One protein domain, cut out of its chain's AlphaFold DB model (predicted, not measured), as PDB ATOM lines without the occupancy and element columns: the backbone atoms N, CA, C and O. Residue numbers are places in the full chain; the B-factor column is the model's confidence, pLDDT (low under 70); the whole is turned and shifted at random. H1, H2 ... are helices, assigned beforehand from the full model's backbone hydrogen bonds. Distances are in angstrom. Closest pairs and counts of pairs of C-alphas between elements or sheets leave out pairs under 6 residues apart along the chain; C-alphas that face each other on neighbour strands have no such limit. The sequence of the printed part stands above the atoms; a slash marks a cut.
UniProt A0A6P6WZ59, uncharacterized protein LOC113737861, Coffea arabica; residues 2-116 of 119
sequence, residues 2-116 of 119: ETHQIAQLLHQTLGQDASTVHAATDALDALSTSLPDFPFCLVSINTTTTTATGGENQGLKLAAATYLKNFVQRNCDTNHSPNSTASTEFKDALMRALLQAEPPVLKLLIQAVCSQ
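What this domain is: This is residues 2 to 116 of the 119 residues of the protein "uncharacterized protein LOC113737861" of Coffea arabica (UniProt A0A6P6WZ59). Look for an up-and-down bundle of four helices, H3 to H6, each running against the one before it, with the hairpin of H1 and H2 packed on one side: H1 crosses H3 and H4, and H2 lies side by side with H1. The bundle is loosely closed between H5 and H6, and residues 50 to 55 and 78 to 85 stick out. The 115 printed residues hold six named helices, H1 to H6 in chain order, and no named strand: all helix, compact, radius of gyration of the C-alphas 13.8 A, spans 39 by 29 by 24 A.

How they stand to each other: Begin with H1, residues 2 to 12, and H2, residues 18 to 34, a hairpin that touches closest at C-alphas 9 and 24, 5.2 A. H3, residues 38 to 47, is the hub; its C-alpha 41 is 5.3 A from C-alpha 3 of H1, the closest pair. In H4, residues 56 to 76, residues 59 to 64 alone touch H1, about perpendicular at 74 degrees; C-alphas 60 and 11 are closest, 5.7 A. H5, residues 85 to 100, touches H3 closest at C-alphas 97 and 47, 5.8 A. H6, residues 103 to 114, touches H4 the same way at 2 degrees; C-alphas 112 and 69 are closest, 4.3 A. Every O i to N i+4 pair is within hydrogen-bond range in H1 to H5, and 7 of 8 in H6.

Where its parts are: Find C-alpha 2 at (40.300, -42.511, -51.673), where H1 begins. H2 measures 24.3 A and H4 30.6 A; H6 ends at C-alpha 114, (31.332, -52.891, -27.151).

The domain as a whole: The C-alphas of Asp 17 and Asn 83 are farthest apart, 41.2 A. The printed part has no cut and no long link. Residues 49 to 56, 75 to 88 and 112 to 116 have pLDDT under 70.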
ATOM      1  N   GLU A   2      40.969 -43.090 -52.836       72.25
ATOM      2  CA  GLU A   2      40.300 -42.511 -51.673       72.25
ATOM      3  C   GLU A   2      40.996 -42.814 -50.339       72.25
ATOM      4  O   GLU A   2      41.124 -41.918 -49.513       72.25
ATOM      5  N   THR A   3      41.551 -44.016 -50.146       80.12
ATOM      6  CA  THR A   3      42.231 -44.385 -48.887       80.12
ATOM      7  C   THR A   3      43.433 -43.493 -48.565       80.12
ATOM      8  O   THR A   3      43.663 -43.175 -47.404       80.12
ATOM      9  N   HIS A   4      44.188 -43.048 -49.578       83.94
ATOM     10  CA  HIS A   4      45.337 -42.156 -49.373       83.94
ATOM     11  C   HIS A   4      44.888 -40.748 -48.960       83.94
ATOM     12  O   HIS A   4      45.499 -40.140 -48.086       83.94
ATOM     13  N   GLN A   5      43.791 -40.257 -49.543       87.88
ATOM     14  CA  GLN A   5      43.193 -38.973 -49.176       87.88
ATOM     15  C   GLN A   5      42.635 -39.012 -47.746       87.88
ATOM     16  O   GLN A   5      42.911 -38.117 -46.955       87.88
ATOM     17  N   ILE A   6      41.918 -40.083 -47.390       87.88
ATOM     18  CA  ILE A   6      41.396 -40.294 -46.032       87.88
ATOM     19  C   ILE A   6      42.551 -40.376 -45.028       87.88
ATOM     20  O   ILE A   6      42.497 -39.737 -43.981       87.88
ATOM     21  N   ALA A   7      43.628 -41.093 -45.356       87.00
ATOM     22  CA  ALA A   7      44.817 -41.166 -44.512       87.00
ATOM     23  C   ALA A   7      45.478 -39.792 -44.301       87.00
ATOM     24  O   ALA A   7      45.867 -39.461 -43.183       87.00
ATOM     25  N   GLN A   8      45.571 -38.971 -45.349       88.81
ATOM     26  CA  GLN A   8      46.118 -37.619 -45.245       88.81
ATOM     27  C   GLN A   8      45.252 -36.717 -44.354       88.81
ATOM     28  O   GLN A   8      45.790 -36.034 -43.484       88.81
ATOM     29  N   LEU A   9      43.929 -36.750 -44.524       90.69
ATOM     30  CA  LEU A   9      42.999 -35.987 -43.687       90.69
ATOM     31  C   LEU A   9      43.082 -36.429 -42.220       90.69
ATOM     32  O   LEU A   9      43.204 -35.597 -41.327       90.69
ATOM     33  N   LEU A  10      43.111 -37.738 -41.960       89.19
ATOM     34  CA  LEU A  10      43.300 -38.271 -40.609       89.19
ATOM     35  C   LEU A  10      44.636 -37.830 -40.003       89.19
ATOM     36  O   LEU A  10      44.684 -37.467 -38.833       89.19
ATOM     37  N   HIS A  11      45.713 -37.801 -40.787       89.00
ATOM     38  CA  HIS A  11      46.995 -37.285 -40.317       89.00
ATOM     39  C   HIS A  11      46.914 -35.793 -39.952       89.00
ATOM     40  O   HIS A  11      47.451 -35.381 -38.928       89.00
ATOM     41  N   GLN A  12      46.179 -34.990 -40.724       89.31
ATOM     42  CA  GLN A  12      45.943 -33.575 -40.412       89.31
ATOM     43  C   GLN A  12      45.164 -33.375 -39.101       89.31
ATOM     44  O   GLN A  12      45.418 -32.398 -38.398       89.31
ATOM     45  N   THR A  13      44.299 -34.319 -38.709       89.06
ATOM     46  CA  THR A  13      43.611 -34.267 -37.400       89.06
ATOM     47  C   THR A  13      44.536 -34.475 -36.196       89.06
ATOM     48  O   THR A  13      44.154 -34.168 -35.071       89.06
ATOM     49  N   LEU A  14      45.761 -34.967 -36.416       87.50
ATOM     50  CA  LEU A  14      46.777 -35.134 -35.370       87.50
ATOM     51  C   LEU A  14      47.610 -33.861 -35.137       87.50
ATOM     52  O   LEU A  14      48.440 -33.828 -34.227       87.50
ATOM     53  N   GLY A  15      47.432 -32.836 -35.978       85.56
ATOM     54  CA  GLY A  15      48.150 -31.570 -35.884       85.56
ATOM     55  C   GLY A  15      47.703 -30.699 -34.705       85.56
ATOM     56  O   GLY A  15      46.680 -30.935 -34.069       85.56
ATOM     57  N   GLN A  16      48.478 -29.651 -34.419       84.00
ATOM     58  CA  GLN A  16      48.174 -28.680 -33.355       84.00
ATOM     59  C   GLN A  16      47.372 -27.464 -33.846       84.00
ATOM     60  O   GLN A  16      46.858 -26.696 -33.036       84.00
ATOM     61  N   ASP A  17      47.274 -27.267 -35.164       92.94
ATOM     62  CA  ASP A  17      46.524 -26.161 -35.751       92.94
ATOM     63  C   ASP A  17      45.026 -26.481 -35.797       92.94
ATOM     64  O   ASP A  17      44.568 -27.297 -36.598       92.94
ATOM     65  N   ALA A  18      44.261 -25.793 -34.950       89.88
ATOM     66  CA  ALA A  18      42.819 -25.969 -34.832       89.88
ATOM     67  C   ALA A  18      42.075 -25.728 -36.156       89.88
ATOM     68  O   ALA A  18      41.069 -26.387 -36.412       89.88
ATOM     69  N   SER A  19      42.568 -24.821 -37.010       92.31
ATOM     70  CA  SER A  19      41.925 -24.541 -38.297       92.31
ATOM     71  C   SER A  19      42.087 -25.708 -39.275       92.31
ATOM     72  O   SER A  19      41.103 -26.164 -39.859       92.31
ATOM     73  N   THR A  20      43.298 -26.268 -39.364       91.06
ATOM     74  CA  THR A  20      43.585 -27.482 -40.137       91.06
ATOM     75  C   THR A  20      42.820 -28.696 -39.605       91.06
ATOM     76  O   THR A  20      42.252 -29.448 -40.395       91.06
ATOM     77  N   VAL A  21      42.752 -28.885 -38.282       91.12
ATOM     78  CA  VAL A  21      42.016 -30.006 -37.667       91.12
ATOM     79  C   VAL A  21      40.520 -29.922 -37.974       91.12
ATOM     80  O   VAL A  21      39.912 -30.931 -38.341       91.12
ATOM     81  N   HIS A  22      39.921 -28.733 -37.861       91.06
ATOM     82  CA  HIS A  22      38.501 -28.545 -38.154       91.06
ATOM     83  C   HIS A  22      38.196 -28.788 -39.634       91.06
ATOM     84  O   HIS A  22      37.319 -29.590 -39.942       91.06
ATOM     85  N   ALA A  23      38.984 -28.201 -40.541       93.06
ATOM     86  CA  ALA A  23      38.818 -28.402 -41.979       93.06
ATOM     87  C   ALA A  23      38.979 -29.877 -42.389       93.06
ATOM     88  O   ALA A  23      38.223 -30.379 -43.219       93.06
ATOM     89  N   ALA A  24      39.940 -30.590 -41.790       90.94
ATOM     90  CA  ALA A  24      40.134 -32.014 -42.039       90.94
ATOM     91  C   ALA A  24      38.957 -32.857 -41.527       90.94
ATOM     92  O   ALA A  24      38.541 -33.801 -42.197       90.94
ATOM     93  N   THR A  25      38.399 -32.504 -40.367       90.06
ATOM     94  CA  THR A  25      37.231 -33.186 -39.790       90.06
ATOM     95  C   THR A  25      35.989 -32.979 -40.655       90.06
ATOM     96  O   THR A  25      35.330 -33.955 -41.006       90.06
ATOM     97  N   ASP A  26      35.722 -31.745 -41.088       92.00
ATOM     98  CA  ASP A  26      34.587 -31.427 -41.961       92.00
ATOM     99  C   ASP A  26      34.692 -32.155 -43.309       92.00
ATOM    100  O   ASP A  26      33.709 -32.694 -43.822       92.00
ATOM    101  N   ALA A  27      35.903 -32.230 -43.874       92.56
ATOM    102  CA  ALA A  27      36.157 -32.984 -45.095       92.56
ATOM    103  C   ALA A  27      35.938 -34.494 -44.898       92.56
ATOM    104  O   ALA A  27      35.351 -35.142 -45.766       92.56
ATOM    105  N   LEU A  28      36.365 -35.063 -43.765       90.56
ATOM    106  CA  LEU A  28      36.111 -36.468 -43.436       90.56
ATOM    107  C   LEU A  28      34.611 -36.752 -43.277       90.56
ATOM    108  O   LEU A  28      34.146 -37.794 -43.739       90.56
ATOM    109  N   ASP A  29      33.840 -35.836 -42.689       89.50
ATOM    110  CA  ASP A  29      32.388 -35.986 -42.544       89.50
ATOM    111  C   ASP A  29      31.662 -35.871 -43.895       89.50
ATOM    112  O   ASP A  29      30.758 -36.658 -44.194       89.50
ATOM    113  N   ALA A  30      32.103 -34.967 -44.772       89.81
ATOM    114  CA  ALA A  30      31.597 -34.891 -46.142       89.81
ATOM    115  C   ALA A  30      31.894 -36.179 -46.935       89.81
ATOM    116  O   ALA A  30      31.013 -36.729 -47.598       89.81
ATOM    117  N   LEU A  31      33.111 -36.722 -46.825       88.81
ATOM    118  CA  LEU A  31      33.472 -37.993 -47.461       88.81
ATOM    119  C   LEU A  31      32.677 -39.166 -46.883       88.81
ATOM    120  O   LEU A  31      32.230 -40.025 -47.635       88.81
ATOM    121  N   SER A  32      32.443 -39.166 -45.573       85.44
ATOM    122  CA  SER A  32      31.653 -40.180 -44.878       85.44
ATOM    123  C   SER A  32      30.215 -40.294 -45.389       85.44
ATOM    124  O   SER A  32      29.606 -41.348 -45.222       85.44
ATOM    125  N   THR A  33      29.658 -39.228 -45.965       83.94
ATOM    126  CA  THR A  33      28.299 -39.225 -46.532       83.94
ATOM    127  C   THR A  33      28.297 -39.459 -48.040       83.94
ATOM    128  O   THR A  33      27.360 -40.052 -48.570       83.94
ATOM    129  N   SER A  34      29.351 -39.029 -48.739       85.38
ATOM    130  CA  SER A  34      29.462 -39.158 -50.195       85.38
ATOM    131  C   SER A  34      30.039 -40.498 -50.664       85.38
ATOM    132  O   SER A  34      29.832 -40.851 -51.825       85.38
ATOM    133  N   LEU A  35      30.796 -41.212 -49.824       83.12
ATOM    134  CA  LEU A  35      31.498 -42.444 -50.196       83.12
ATOM    135  C   LEU A  35      30.891 -43.666 -49.484       83.12
ATOM    136  O   LEU A  35      31.096 -43.829 -48.281       83.12
ATOM    137  N   PRO A  36      30.228 -44.582 -50.215       80.50
ATOM    138  CA  PRO A  36      29.706 -45.826 -49.644       80.50
ATOM    139  C   PRO A  36      30.794 -46.710 -49.015       80.50
ATOM    140  O   PRO A  36      30.567 -47.336 -47.983       80.50
ATOM    141  N   ASP A  37      31.996 -46.708 -49.601       83.81
ATOM    142  CA  ASP A  37      33.124 -47.538 -49.158       83.81
ATOM    143  C   ASP A  37      33.974 -46.887 -48.053       83.81
ATOM    144  O   ASP A  37      34.950 -47.474 -47.578       83.81
ATOM    145  N   PHE A  38      33.608 -45.684 -47.600       84.88
ATOM    146  CA  PHE A  38      34.311 -44.953 -46.544       84.88
ATOM    147  C   PHE A  38      34.638 -45.794 -45.292       84.88
ATOM    148  O   PHE A  38      35.805 -45.808 -44.876       84.88
ATOM    149  N   PRO A  39      33.689 -46.545 -44.691       82.56
ATOM    150  CA  PRO A  39      33.997 -47.403 -43.549       82.56
ATOM    151  C   PRO A  39      35.035 -48.492 -43.864       82.56
ATOM    152  O   PRO A  39      35.876 -48.798 -43.017       82.56
ATOM    153  N   PHE A  40      35.040 -49.041 -45.082       83.75
ATOM    154  CA  PHE A  40      36.035 -50.030 -45.503       83.75
ATOM    155  C   PHE A  40      37.421 -49.406 -45.684       83.75
ATOM    156  O   PHE A  40      38.425 -50.034 -45.340       83.75
ATOM    157  N   CYS A  41      37.503 -48.149 -46.134       85.75
ATOM    158  CA  CYS A  41      38.762 -47.408 -46.170       85.75
ATOM    159  C   CYS A  41      39.360 -47.224 -44.766       85.75
ATOM    160  O   CYS A  41      40.556 -47.452 -44.587       85.75
ATOM    161  N   LEU A  42      38.546 -46.881 -43.758       85.62
ATOM    162  CA  LEU A  42      39.002 -46.762 -42.363       85.62
ATOM    163  C   LEU A  42      39.497 -48.101 -41.799       85.62
ATOM    164  O   LEU A  42      40.552 -48.166 -41.164       85.62
ATOM    165  N   VAL A  43      38.765 -49.185 -42.071       84.00
ATOM    166  CA  VAL A  43      39.161 -50.549 -41.689       84.00
ATOM    167  C   VAL A  43      40.475 -50.957 -42.367       84.00
ATOM    168  O   VAL A  43      41.359 -51.532 -41.725       84.00
ATOM    169  N   SER A  44      40.643 -50.620 -43.646       85.06
ATOM    170  CA  SER A  44      41.881 -50.870 -44.384       85.06
ATOM    171  C   SER A  44      43.061 -50.131 -43.749       85.06
ATOM    172  O   SER A  44      44.081 -50.756 -43.476       85.06
ATOM    173  N   ILE A  45      42.914 -48.848 -43.398       84.50
ATOM    174  CA  ILE A  45      43.975 -48.062 -42.740       84.50
ATOM    175  C   ILE A  45      44.403 -48.714 -41.415       84.50
ATOM    176  O   ILE A  45      45.599 -48.899 -41.188       84.50
ATOM    177  N   ASN A  46      43.447 -49.167 -40.596       78.38
ATOM    178  CA  ASN A  46      43.725 -49.833 -39.315       78.38
ATOM    179  C   ASN A  46      44.479 -51.161 -39.449       78.38
ATOM    180  O   ASN A  46      45.171 -51.571 -38.517       78.38
ATOM    181  N   THR A  47      44.339 -51.832 -40.592       74.50
ATOM    182  CA  THR A  47      44.958 -53.136 -40.871       74.50
ATOM    183  C   THR A  47      46.207 -53.034 -41.738       74.50
ATOM    184  O   THR A  47      46.950 -54.010 -41.854       74.50
ATOM    185  N   THR A  48      46.485 -51.865 -42.324       71.56
ATOM    186  CA  THR A  48      47.679 -51.684 -43.147       71.56
ATOM    187  C   THR A  48      48.957 -51.815 -42.316       71.56
ATOM    188  O   THR A  48      49.207 -51.105 -41.339       71.56
ATOM    189  N   THR A  49      49.807 -52.747 -42.734       56.66
ATOM    190  CA  THR A  49      51.169 -52.957 -42.239       56.66
ATOM    191  C   THR A  49      52.161 -52.195 -43.119       56.66
ATOM    192  O   THR A  49      53.121 -52.755 -43.634       56.66
ATOM    193  N   THR A  50      51.924 -50.906 -43.377       53.41
ATOM    194  CA  THR A  50      52.844 -50.119 -44.211       53.41
ATOM    195  C   THR A  50      54.079 -49.697 -43.408       53.41
ATOM    196  O   THR A  50      54.023 -48.981 -42.410       53.41
ATOM    197  N   THR A  51      55.221 -50.200 -43.864       47.84
ATOM    198  CA  THR A  51      56.555 -50.233 -43.248       47.84
ATOM    199  C   THR A  51      57.374 -48.939 -43.380       47.84
ATOM    200  O   THR A  51      58.598 -48.995 -43.310       47.84
ATOM    201  N   ALA A  52      56.762 -47.765 -43.571       48.09
ATOM    202  CA  ALA A  52      57.532 -46.569 -43.945       48.09
ATOM    203  C   ALA A  52      58.156 -45.784 -42.770       48.09
ATOM    204  O   ALA A  52      59.264 -45.286 -42.919       48.09
ATOM    205  N   THR A  53      57.539 -45.728 -41.587       44.47
ATOM    206  CA  THR A  53      58.139 -45.088 -40.398       44.47
ATOM    207  C   THR A  53      57.390 -45.556 -39.151       44.47
ATOM    208  O   THR A  53      56.211 -45.258 -38.968       44.47
ATOM    209  N   GLY A  54      58.058 -46.324 -38.286       45.44
ATOM    210  CA  GLY A  54      57.459 -47.083 -37.173       45.44
ATOM    211  C   GLY A  54      56.818 -46.284 -36.025       45.44
ATOM    212  O   GLY A  54      56.543 -46.872 -34.987       45.44
ATOM    213  N   GLY A  55      56.574 -44.979 -36.186       50.62
ATOM    214  CA  GLY A  55      55.936 -44.118 -35.179       50.62
ATOM    215  C   GLY A  55      54.762 -43.299 -35.724       50.62
ATOM    216  O   GLY A  55      53.700 -43.257 -35.106       50.62
ATOM    217  N   GLU A  56      54.896 -42.716 -36.919       56.59
ATOM    218  CA  GLU A  56      53.835 -41.902 -37.547       56.59
ATOM    219  C   GLU A  56      52.600 -42.730 -37.921       56.59
ATOM    220  O   GLU A  56      51.470 -42.240 -37.879       56.59
ATOM    221  N   ASN A  57      52.796 -44.018 -38.213       72.19
ATOM    222  CA  ASN A  57      51.709 -44.909 -38.604       72.19
ATOM    223  C   ASN A  57      50.788 -45.266 -37.419       72.19
ATOM    224  O   ASN A  57      49.594 -45.489 -37.600       72.19
ATOM    225  N   GLN A  58      51.296 -45.260 -36.180       77.00
ATOM    226  CA  GLN A  58      50.467 -45.585 -35.017       77.00
ATOM    227  C   GLN A  58      49.444 -44.482 -34.720       77.00
ATOM    228  O   GLN A  58      48.275 -44.786 -34.493       77.00
ATOM    229  N   GLY A  59      49.848 -43.209 -34.785       82.31
ATOM    230  CA  GLY A  59      48.931 -42.075 -34.619       82.31
ATOM    231  C   GLY A  59      47.820 -42.077 -35.669       82.31
ATOM    232  O   GLY A  59      46.652 -41.888 -35.336       82.31
ATOM    233  N   LEU A  60      48.166 -42.392 -36.921       85.88
ATOM    234  CA  LEU A  60      47.205 -42.503 -38.015       85.88
ATOM    235  C   LEU A  60      46.194 -43.641 -37.796       85.88
ATOM    236  O   LEU A  60      44.991 -43.426 -37.935       85.88
ATOM    237  N   LYS A  61      46.660 -44.833 -37.399       84.88
ATOM    238  CA  LYS A  61      45.783 -45.966 -37.054       84.88
ATOM    239  C   LYS A  61      44.874 -45.645 -35.861       84.88
ATOM    240  O   LYS A  61      43.714 -46.046 -35.844       84.88
ATOM    241  N   LEU A  62      45.363 -44.902 -34.864       83.12
ATOM    242  CA  LEU A  62      44.547 -44.456 -33.727       83.12
ATOM    243  C   LEU A  62      43.492 -43.420 -34.143       83.12
ATOM    244  O   LEU A  62      42.352 -43.508 -33.681       83.12
ATOM    245  N   ALA A  63      43.834 -42.480 -35.030       85.88
ATOM    246  CA  ALA A  63      42.879 -41.527 -35.596       85.88
ATOM    247  C   ALA A  63      41.794 -42.250 -36.404       85.88
ATOM    248  O   ALA A  63      40.607 -42.024 -36.178       85.88
ATOM    249  N   ALA A  64      42.184 -43.187 -37.273       87.19
ATOM    250  CA  ALA A  64      41.258 -44.008 -38.049       87.19
ATOM    251  C   ALA A  64      40.337 -44.855 -37.151       87.19
ATOM    252  O   ALA A  64      39.126 -44.869 -37.361       87.19
ATOM    253  N   ALA A  65      40.868 -45.517 -36.118       85.00
ATOM    254  CA  ALA A  65      40.067 -46.278 -35.154       85.00
ATOM    255  C   ALA A  65      39.106 -45.393 -34.345       85.00
ATOM    256  O   ALA A  65      37.952 -45.767 -34.136       85.00
ATOM    257  N   THR A  66      39.554 -44.207 -33.926       86.50
ATOM    258  CA  THR A  66      38.708 -43.219 -33.237       86.50
ATOM    259  C   THR A  66      37.578 -42.733 -34.139       86.50
ATOM    260  O   THR A  66      36.421 -42.696 -33.720       86.50
ATOM    261  N   TYR A  67      37.884 -42.414 -35.396       87.19
ATOM    262  CA  TYR A  67      36.874 -41.979 -36.350       87.19
ATOM    263  C   TYR A  67      35.878 -43.095 -36.658       87.19
ATOM    264  O   TYR A  67      34.674 -42.859 -36.676       87.19
ATOM    265  N   LEU A  68      36.366 -44.327 -36.838       84.81
ATOM    266  CA  LEU A  68      35.535 -45.503 -37.079       84.81
ATOM    267  C   LEU A  68      34.579 -45.762 -35.910       84.81
ATOM    268  O   LEU A  68      33.401 -46.011 -36.140       84.81
ATOM    269  N   LYS A  69      35.052 -45.629 -34.664       82.56
ATOM    270  CA  LYS A  69      34.202 -45.686 -33.466       82.56
ATOM    271  C   LYS A  69      33.065 -44.668 -33.541       82.56
ATOM    272  O   LYS A  69      31.904 -45.042 -33.398       82.56
ATOM    273  N   ASN A  70      33.395 -43.405 -33.799       82.88
ATOM    274  CA  ASN A  70      32.404 -42.331 -33.870       82.88
ATOM    275  C   ASN A  70      31.455 -42.508 -35.064       82.88
ATOM    276  O   ASN A  70      30.279 -42.169 -34.986       82.88
ATOM    277  N   PHE A  71      31.946 -43.031 -36.187       79.94
ATOM    278  CA  PHE A  71      31.141 -43.336 -37.366       79.94
ATOM    279  C   PHE A  71      30.124 -44.445 -37.073       79.94
ATOM    280  O   PHE A  71      28.942 -44.258 -37.346       79.94
ATOM    281  N   VAL A  72      30.555 -45.556 -36.469       74.25
ATOM    282  CA  VAL A  72      29.668 -46.669 -36.093       74.25
ATOM    283  C   VAL A  72      28.620 -46.208 -35.081       74.25
ATOM    284  O   VAL A  72      27.444 -46.483 -35.276       74.25
ATOM    285  N   GLN A  73      29.002 -45.437 -34.057       72.25
ATOM    286  CA  GLN A  73      28.042 -44.880 -33.094       72.25
ATOM    287  C   GLN A  73      26.964 -44.022 -33.783       72.25
ATOM    288  O   GLN A  73      25.778 -44.282 -33.617       72.25
ATOM    289  N   ARG A  74      27.363 -43.066 -34.636       70.69
ATOM    290  CA  ARG A  74      26.428 -42.155 -35.332       70.69
ATOM    291  C   ARG A  74      25.474 -42.859 -36.301       70.69
ATOM    292  O   ARG A  74      24.337 -42.422 -36.454       70.69
ATOM    293  N   ASN A  75      25.937 -43.913 -36.973       64.00
ATOM    294  CA  ASN A  75      25.161 -44.612 -38.003       64.00
ATOM    295  C   ASN A  75      24.346 -45.797 -37.457       64.00
ATOM    296  O   ASN A  75      23.461 -46.279 -38.153       64.00
ATOM    297  N   CYS A  76      24.609 -46.265 -36.230       54.50
ATOM    298  CA  CYS A  76      23.817 -47.316 -35.577       54.50
ATOM    299  C   CYS A  76      22.579 -46.774 -34.845       54.50
ATOM    300  O   CYS A  76      21.572 -47.477 -34.782       54.50
ATOM    301  N   ASP A  77      22.606 -45.525 -34.368       49.97
ATOM    302  CA  ASP A  77      21.423 -44.858 -33.793       49.97
ATOM    303  C   ASP A  77      20.346 -44.566 -34.857       49.97
ATOM    304  O   ASP A  77      19.157 -44.415 -34.563       49.97
ATOM    305  N   THR A  78      20.750 -44.508 -36.128       47.03
ATOM    306  CA  THR A  78      19.839 -44.414 -37.267       47.03
ATOM    307  C   THR A  78      19.466 -45.824 -37.702       47.03
ATOM    308  O   THR A  78      20.252 -46.528 -38.314       47.03
ATOM    309  N   ASN A  79      18.247 -46.220 -37.348       44.12
ATOM    310  CA  ASN A  79      17.552 -47.499 -37.526       44.12
ATOM    311  C   ASN A  79      17.564 -48.100 -38.966       44.12
ATOM    312  O   ASN A  79      16.516 -48.397 -39.543       44.12
ATOM    313  N   HIS A  80      18.732 -48.277 -39.585       47.41
ATOM    314  CA  HIS A  80      18.902 -48.889 -40.895       47.41
ATOM    315  C   HIS A  80      19.197 -50.376 -40.729       47.41
ATOM    316  O   HIS A  80      20.324 -50.797 -40.506       47.41
ATOM    317  N   SER A  81      18.109 -51.143 -40.826       45.53
ATOM    318  CA  SER A  81      18.005 -52.588 -41.042       45.53
ATOM    319  C   SER A  81      19.316 -53.382 -40.847       45.53
ATOM    320  O   SER A  81      20.143 -53.419 -41.765       45.53
ATOM    321  N   PRO A  82      19.488 -54.098 -39.716       48.72
ATOM    322  CA  PRO A  82      20.703 -54.857 -39.374       48.72
ATOM    323  C   PRO A  82      21.024 -56.042 -40.316       48.72
ATOM    324  O   PRO A  82      21.907 -56.845 -40.023       48.72
ATOM    325  N   ASN A  83      20.310 -56.151 -41.443       45.56
ATOM    326  CA  ASN A  83      20.307 -57.277 -42.372       45.56
ATOM    327  C   ASN A  83      20.705 -56.874 -43.810       45.56
ATOM    328  O   ASN A  83      20.486 -57.645 -44.743       45.56
ATOM    329  N   SER A  84      21.247 -55.669 -44.027       52.31
ATOM    330  CA  SER A  84      21.796 -55.290 -45.339       52.31
ATOM    331  C   SER A  84      23.106 -56.040 -45.595       52.31
ATOM    332  O   SER A  84      23.944 -56.131 -44.699       52.31
ATOM    333  N   THR A  85      23.333 -56.548 -46.808       53.53
ATOM    334  CA  THR A  85      24.586 -57.236 -47.186       53.53
ATOM    335  C   THR A  85      25.825 -56.384 -46.898       53.53
ATOM    336  O   THR A  85      26.810 -56.897 -46.375       53.53
ATOM    337  N   ALA A  86      25.724 -55.066 -47.104       55.44
ATOM    338  CA  ALA A  86      26.769 -54.098 -46.769       55.44
ATOM    339  C   ALA A  86      27.088 -54.051 -45.259       55.44
ATOM    340  O   ALA A  86      28.236 -53.852 -44.874       55.44
ATOM    341  N   SER A  87      26.095 -54.285 -44.391       66.75
ATOM    342  CA  SER A  87      26.304 -54.350 -42.939       66.75
ATOM    343  C   SER A  87      27.012 -55.641 -42.511       66.75
ATOM    344  O   SER A  87      27.856 -55.606 -41.618       66.75
ATOM    345  N   THR A  88      26.738 -56.765 -43.180       68.75
ATOM    346  CA  THR A  88      27.415 -58.046 -42.927       68.75
ATOM    347  C   THR A  88      28.870 -58.002 -43.387       68.75
ATOM    348  O   THR A  88      29.762 -58.354 -42.620       68.75
ATOM    349  N   GLU A  89      29.130 -57.489 -44.591       75.56
ATOM    350  CA  GLU A  89      30.492 -57.326 -45.119       75.56
ATOM    351  C   GLU A  89      31.324 -56.362 -44.270       75.56
ATOM    352  O   GLU A  89      32.492 -56.631 -43.978       75.56
ATOM    353  N   PHE A  90      30.716 -55.269 -43.804       76.50
ATOM    354  CA  PHE A  90      31.370 -54.349 -42.881       76.50
ATOM    355  C   PHE A  90      31.714 -55.026 -41.547       76.50
ATOM    356  O   PHE A  90      32.836 -54.883 -41.058       76.50
ATOM    357  N   LYS A  91      30.788 -55.804 -40.971       75.00
ATOM    358  CA  LYS A  91      31.029 -56.559 -39.730       75.00
ATOM    359  C   LYS A  91      32.149 -57.581 -39.899       75.00
ATOM    360  O   LYS A  91      33.005 -57.678 -39.021       75.00
ATOM    361  N   ASP A  92      32.197 -58.284 -41.025       81.31
ATOM    362  CA  ASP A  92      33.275 -59.224 -41.335       81.31
ATOM    363  C   ASP A  92      34.627 -58.514 -41.474       81.31
ATOM    364  O   ASP A  92      35.638 -58.979 -40.941       81.31
ATOM    365  N   ALA A  93      34.659 -57.361 -42.148       81.12
ATOM    366  CA  ALA A  93      35.863 -56.546 -42.275       81.12
ATOM    367  C   ALA A  93      36.339 -56.019 -40.907       81.12
ATOM    368  O   ALA A  93      37.532 -56.075 -40.598       81.12
ATOM    369  N   LEU A  94      35.412 -55.583 -40.050       80.56
ATOM    370  CA  LEU A  94      35.700 -55.124 -38.692       80.56
ATOM    371  C   LEU A  94      36.221 -56.259 -37.799       80.56
ATOM    372  O   LEU A  94      37.206 -56.072 -37.085       80.56
ATOM    373  N   MET A  95      35.620 -57.450 -37.872       82.56
ATOM    374  CA  MET A  95      36.096 -58.638 -37.154       82.56
ATOM    375  C   MET A  95      37.511 -59.027 -37.584       82.56
ATOM    376  O   MET A  95      38.359 -59.312 -36.739       82.56
ATOM    377  N   ARG A  96      37.814 -58.970 -38.886       83.62
ATOM    378  CA  ARG A  96      39.181 -59.192 -39.378       83.62
ATOM    379  C   ARG A  96      40.150 -58.143 -38.843       83.62
ATOM    380  O   ARG A  96      41.251 -58.502 -38.440       83.62
ATOM    381  N   ALA A  97      39.748 -56.875 -38.784       81.75
ATOM    382  CA  ALA A  97      40.591 -55.823 -38.226       81.75
ATOM    383  C   ALA A  97      40.871 -56.010 -36.734       81.75
ATOM    384  O   ALA A  97      42.012 -55.839 -36.315       81.75
ATOM    385  N   LEU A  98      39.879 -56.433 -35.948       81.31
ATOM    386  CA  LEU A  98      40.067 -56.773 -34.533       81.31
ATOM    387  C   LEU A  98      41.104 -57.885 -34.333       81.31
ATOM    388  O   LEU A  98      41.895 -57.826 -33.399       81.31
ATOM    389  N   LEU A  99      41.136 -58.880 -35.219       83.19
ATOM    390  CA  LEU A  99      42.096 -59.983 -35.129       83.19
ATOM    391  C   LEU A  99      43.524 -59.591 -35.545       83.19
ATOM    392  O   LEU A  99      44.466 -60.294 -35.189       83.19
ATOM    393  N   GLN A 100      43.688 -58.511 -36.313       80.62
ATOM    394  CA  GLN A 100      44.971 -58.096 -36.899       80.62
ATOM    395  C   GLN A 100      45.549 -56.813 -36.276       80.62
ATOM    396  O   GLN A 100      46.695 -56.461 -36.549       80.62
ATOM    397  N   ALA A 101      44.771 -56.088 -35.470       78.62
ATOM    398  CA  ALA A 101      45.174 -54.805 -34.909       78.62
ATOM    399  C   ALA A 101      46.215 -54.936 -33.784       78.62
ATOM    400  O   ALA A 101      46.171 -55.837 -32.948       78.62
ATOM    401  N   GLU A 102      47.119 -53.957 -33.713       79.00
ATOM    402  CA  GLU A 102      48.061 -53.798 -32.600       79.00
ATOM    403  C   GLU A 102      47.320 -53.453 -31.290       79.00
ATOM    404  O   GLU A 102      46.279 -52.792 -31.345       79.00
ATOM    405  N   PRO A 103      47.852 -53.794 -30.096       79.19
ATOM    406  CA  PRO A 103      47.134 -53.637 -28.824       79.19
ATOM    407  C   PRO A 103      46.512 -52.244 -28.560       79.19
ATOM    408  O   PRO A 103      45.378 -52.188 -28.072       79.19
ATOM    409  N   PRO A 104      47.167 -51.112 -28.897       75.69
ATOM    410  CA  PRO A 104      46.579 -49.780 -28.705       75.69
ATOM    411  C   PRO A 104      45.388 -49.500 -29.633       75.69
ATOM    412  O   PRO A 104      44.401 -48.901 -29.211       75.69
ATOM    413  N   VAL A 105      45.460 -49.973 -30.880       78.31
ATOM    414  CA  VAL A 105      44.397 -49.845 -31.889       78.31
ATOM    415  C   VAL A 105      43.248 -50.798 -31.557       78.31
ATOM    416  O   VAL A 105      42.083 -50.405 -31.595       78.31
ATOM    417  N   LEU A 106      43.576 -52.022 -31.136       78.81
ATOM    418  CA  LEU A 106      42.625 -53.041 -30.704       78.81
ATOM    419  C   LEU A 106      41.739 -52.538 -29.560       78.81
ATOM    420  O   LEU A 106      40.528 -52.720 -29.608       78.81
ATOM    421  N   LYS A 107      42.302 -51.836 -28.567       79.75
ATOM    422  CA  LYS A 107      41.518 -51.252 -27.466       79.75
ATOM    423  C   LYS A 107      40.443 -50.277 -27.966       79.75
ATOM    424  O   LYS A 107      39.330 -50.287 -27.446       79.75
ATOM    425  N   LEU A 108      40.760 -49.447 -28.961       76.44
ATOM    426  CA  LEU A 108      39.801 -48.505 -29.547       76.44
ATOM    427  C   LEU A 108      38.764 -49.209 -30.428       76.44
ATOM    428  O   LEU A 108      37.583 -48.879 -30.350       76.44
ATOM    429  N   LEU A 109      39.180 -50.209 -31.206       77.00
ATOM    430  CA  LEU A 109      38.265 -51.021 -32.010       77.00
ATOM    431  C   LEU A 109      37.292 -51.827 -31.139       77.00
ATOM    432  O   LEU A 109      36.105 -51.883 -31.446       77.00
ATOM    433  N   ILE A 110      37.754 -52.389 -30.019       77.25
ATOM    434  CA  ILE A 110      36.885 -53.058 -29.041       77.25
ATOM    435  C   ILE A 110      35.881 -52.062 -28.466       77.25
ATOM    436  O   ILE A 110      34.710 -52.393 -28.358       77.25
ATOM    437  N   GLN A 111      36.284 -50.828 -28.148       74.12
ATOM    438  CA  GLN A 111      35.321 -49.812 -27.709       74.12
ATOM    439  C   GLN A 111      34.285 -49.475 -28.787       74.12
ATOM    440  O   GLN A 111      33.129 -49.257 -28.443       74.12
ATOM    441  N   ALA A 112      34.670 -49.448 -30.067       68.44
ATOM    442  CA  ALA A 112      33.729 -49.242 -31.170       68.44
ATOM    443  C   ALA A 112      32.642 -50.327 -31.219       68.44
ATOM    444  O   ALA A 112      31.482 -50.013 -31.467       68.44
ATOM    445  N   VAL A 113      33.012 -51.580 -30.938       66.12
ATOM    446  CA  VAL A 113      32.085 -52.720 -30.936       66.12
ATOM    447  C   VAL A 113      31.319 -52.845 -29.617       66.12
ATOM    448  O   VAL A 113      30.110 -53.008 -29.636       66.12
ATOM    449  N   CYS A 114      31.972 -52.725 -28.461       60.41
ATOM    450  CA  CYS A 114      31.332 -52.891 -27.151       60.41
ATOM    451  C   CYS A 114      30.402 -51.733 -26.771       60.41
ATOM    452  O   CYS A 114      29.493 -51.934 -25.972       60.41
ATOM    453  N   SER A 115      30.565 -50.536 -27.350       53.62
ATOM    454  CA  SER A 115      29.548 -49.479 -27.233       53.62
ATOM    455  C   SER A 115      28.196 -49.862 -27.856       53.62
ATOM    456  O   SER A 115      27.231 -49.147 -27.628       53.62
ATOM    457  N   GLN A 116      28.110 -50.967 -28.606       48.41
ATOM    458  CA  GLN A 116      26.858 -51.506 -29.145       48.41
ATOM    459  C   GLN A 116      26.068 -52.351 -28.131       48.41
ATOM    460  O   GLN A 116      24.882 -52.567 -28.337       48.41
TER     461      GLN A 116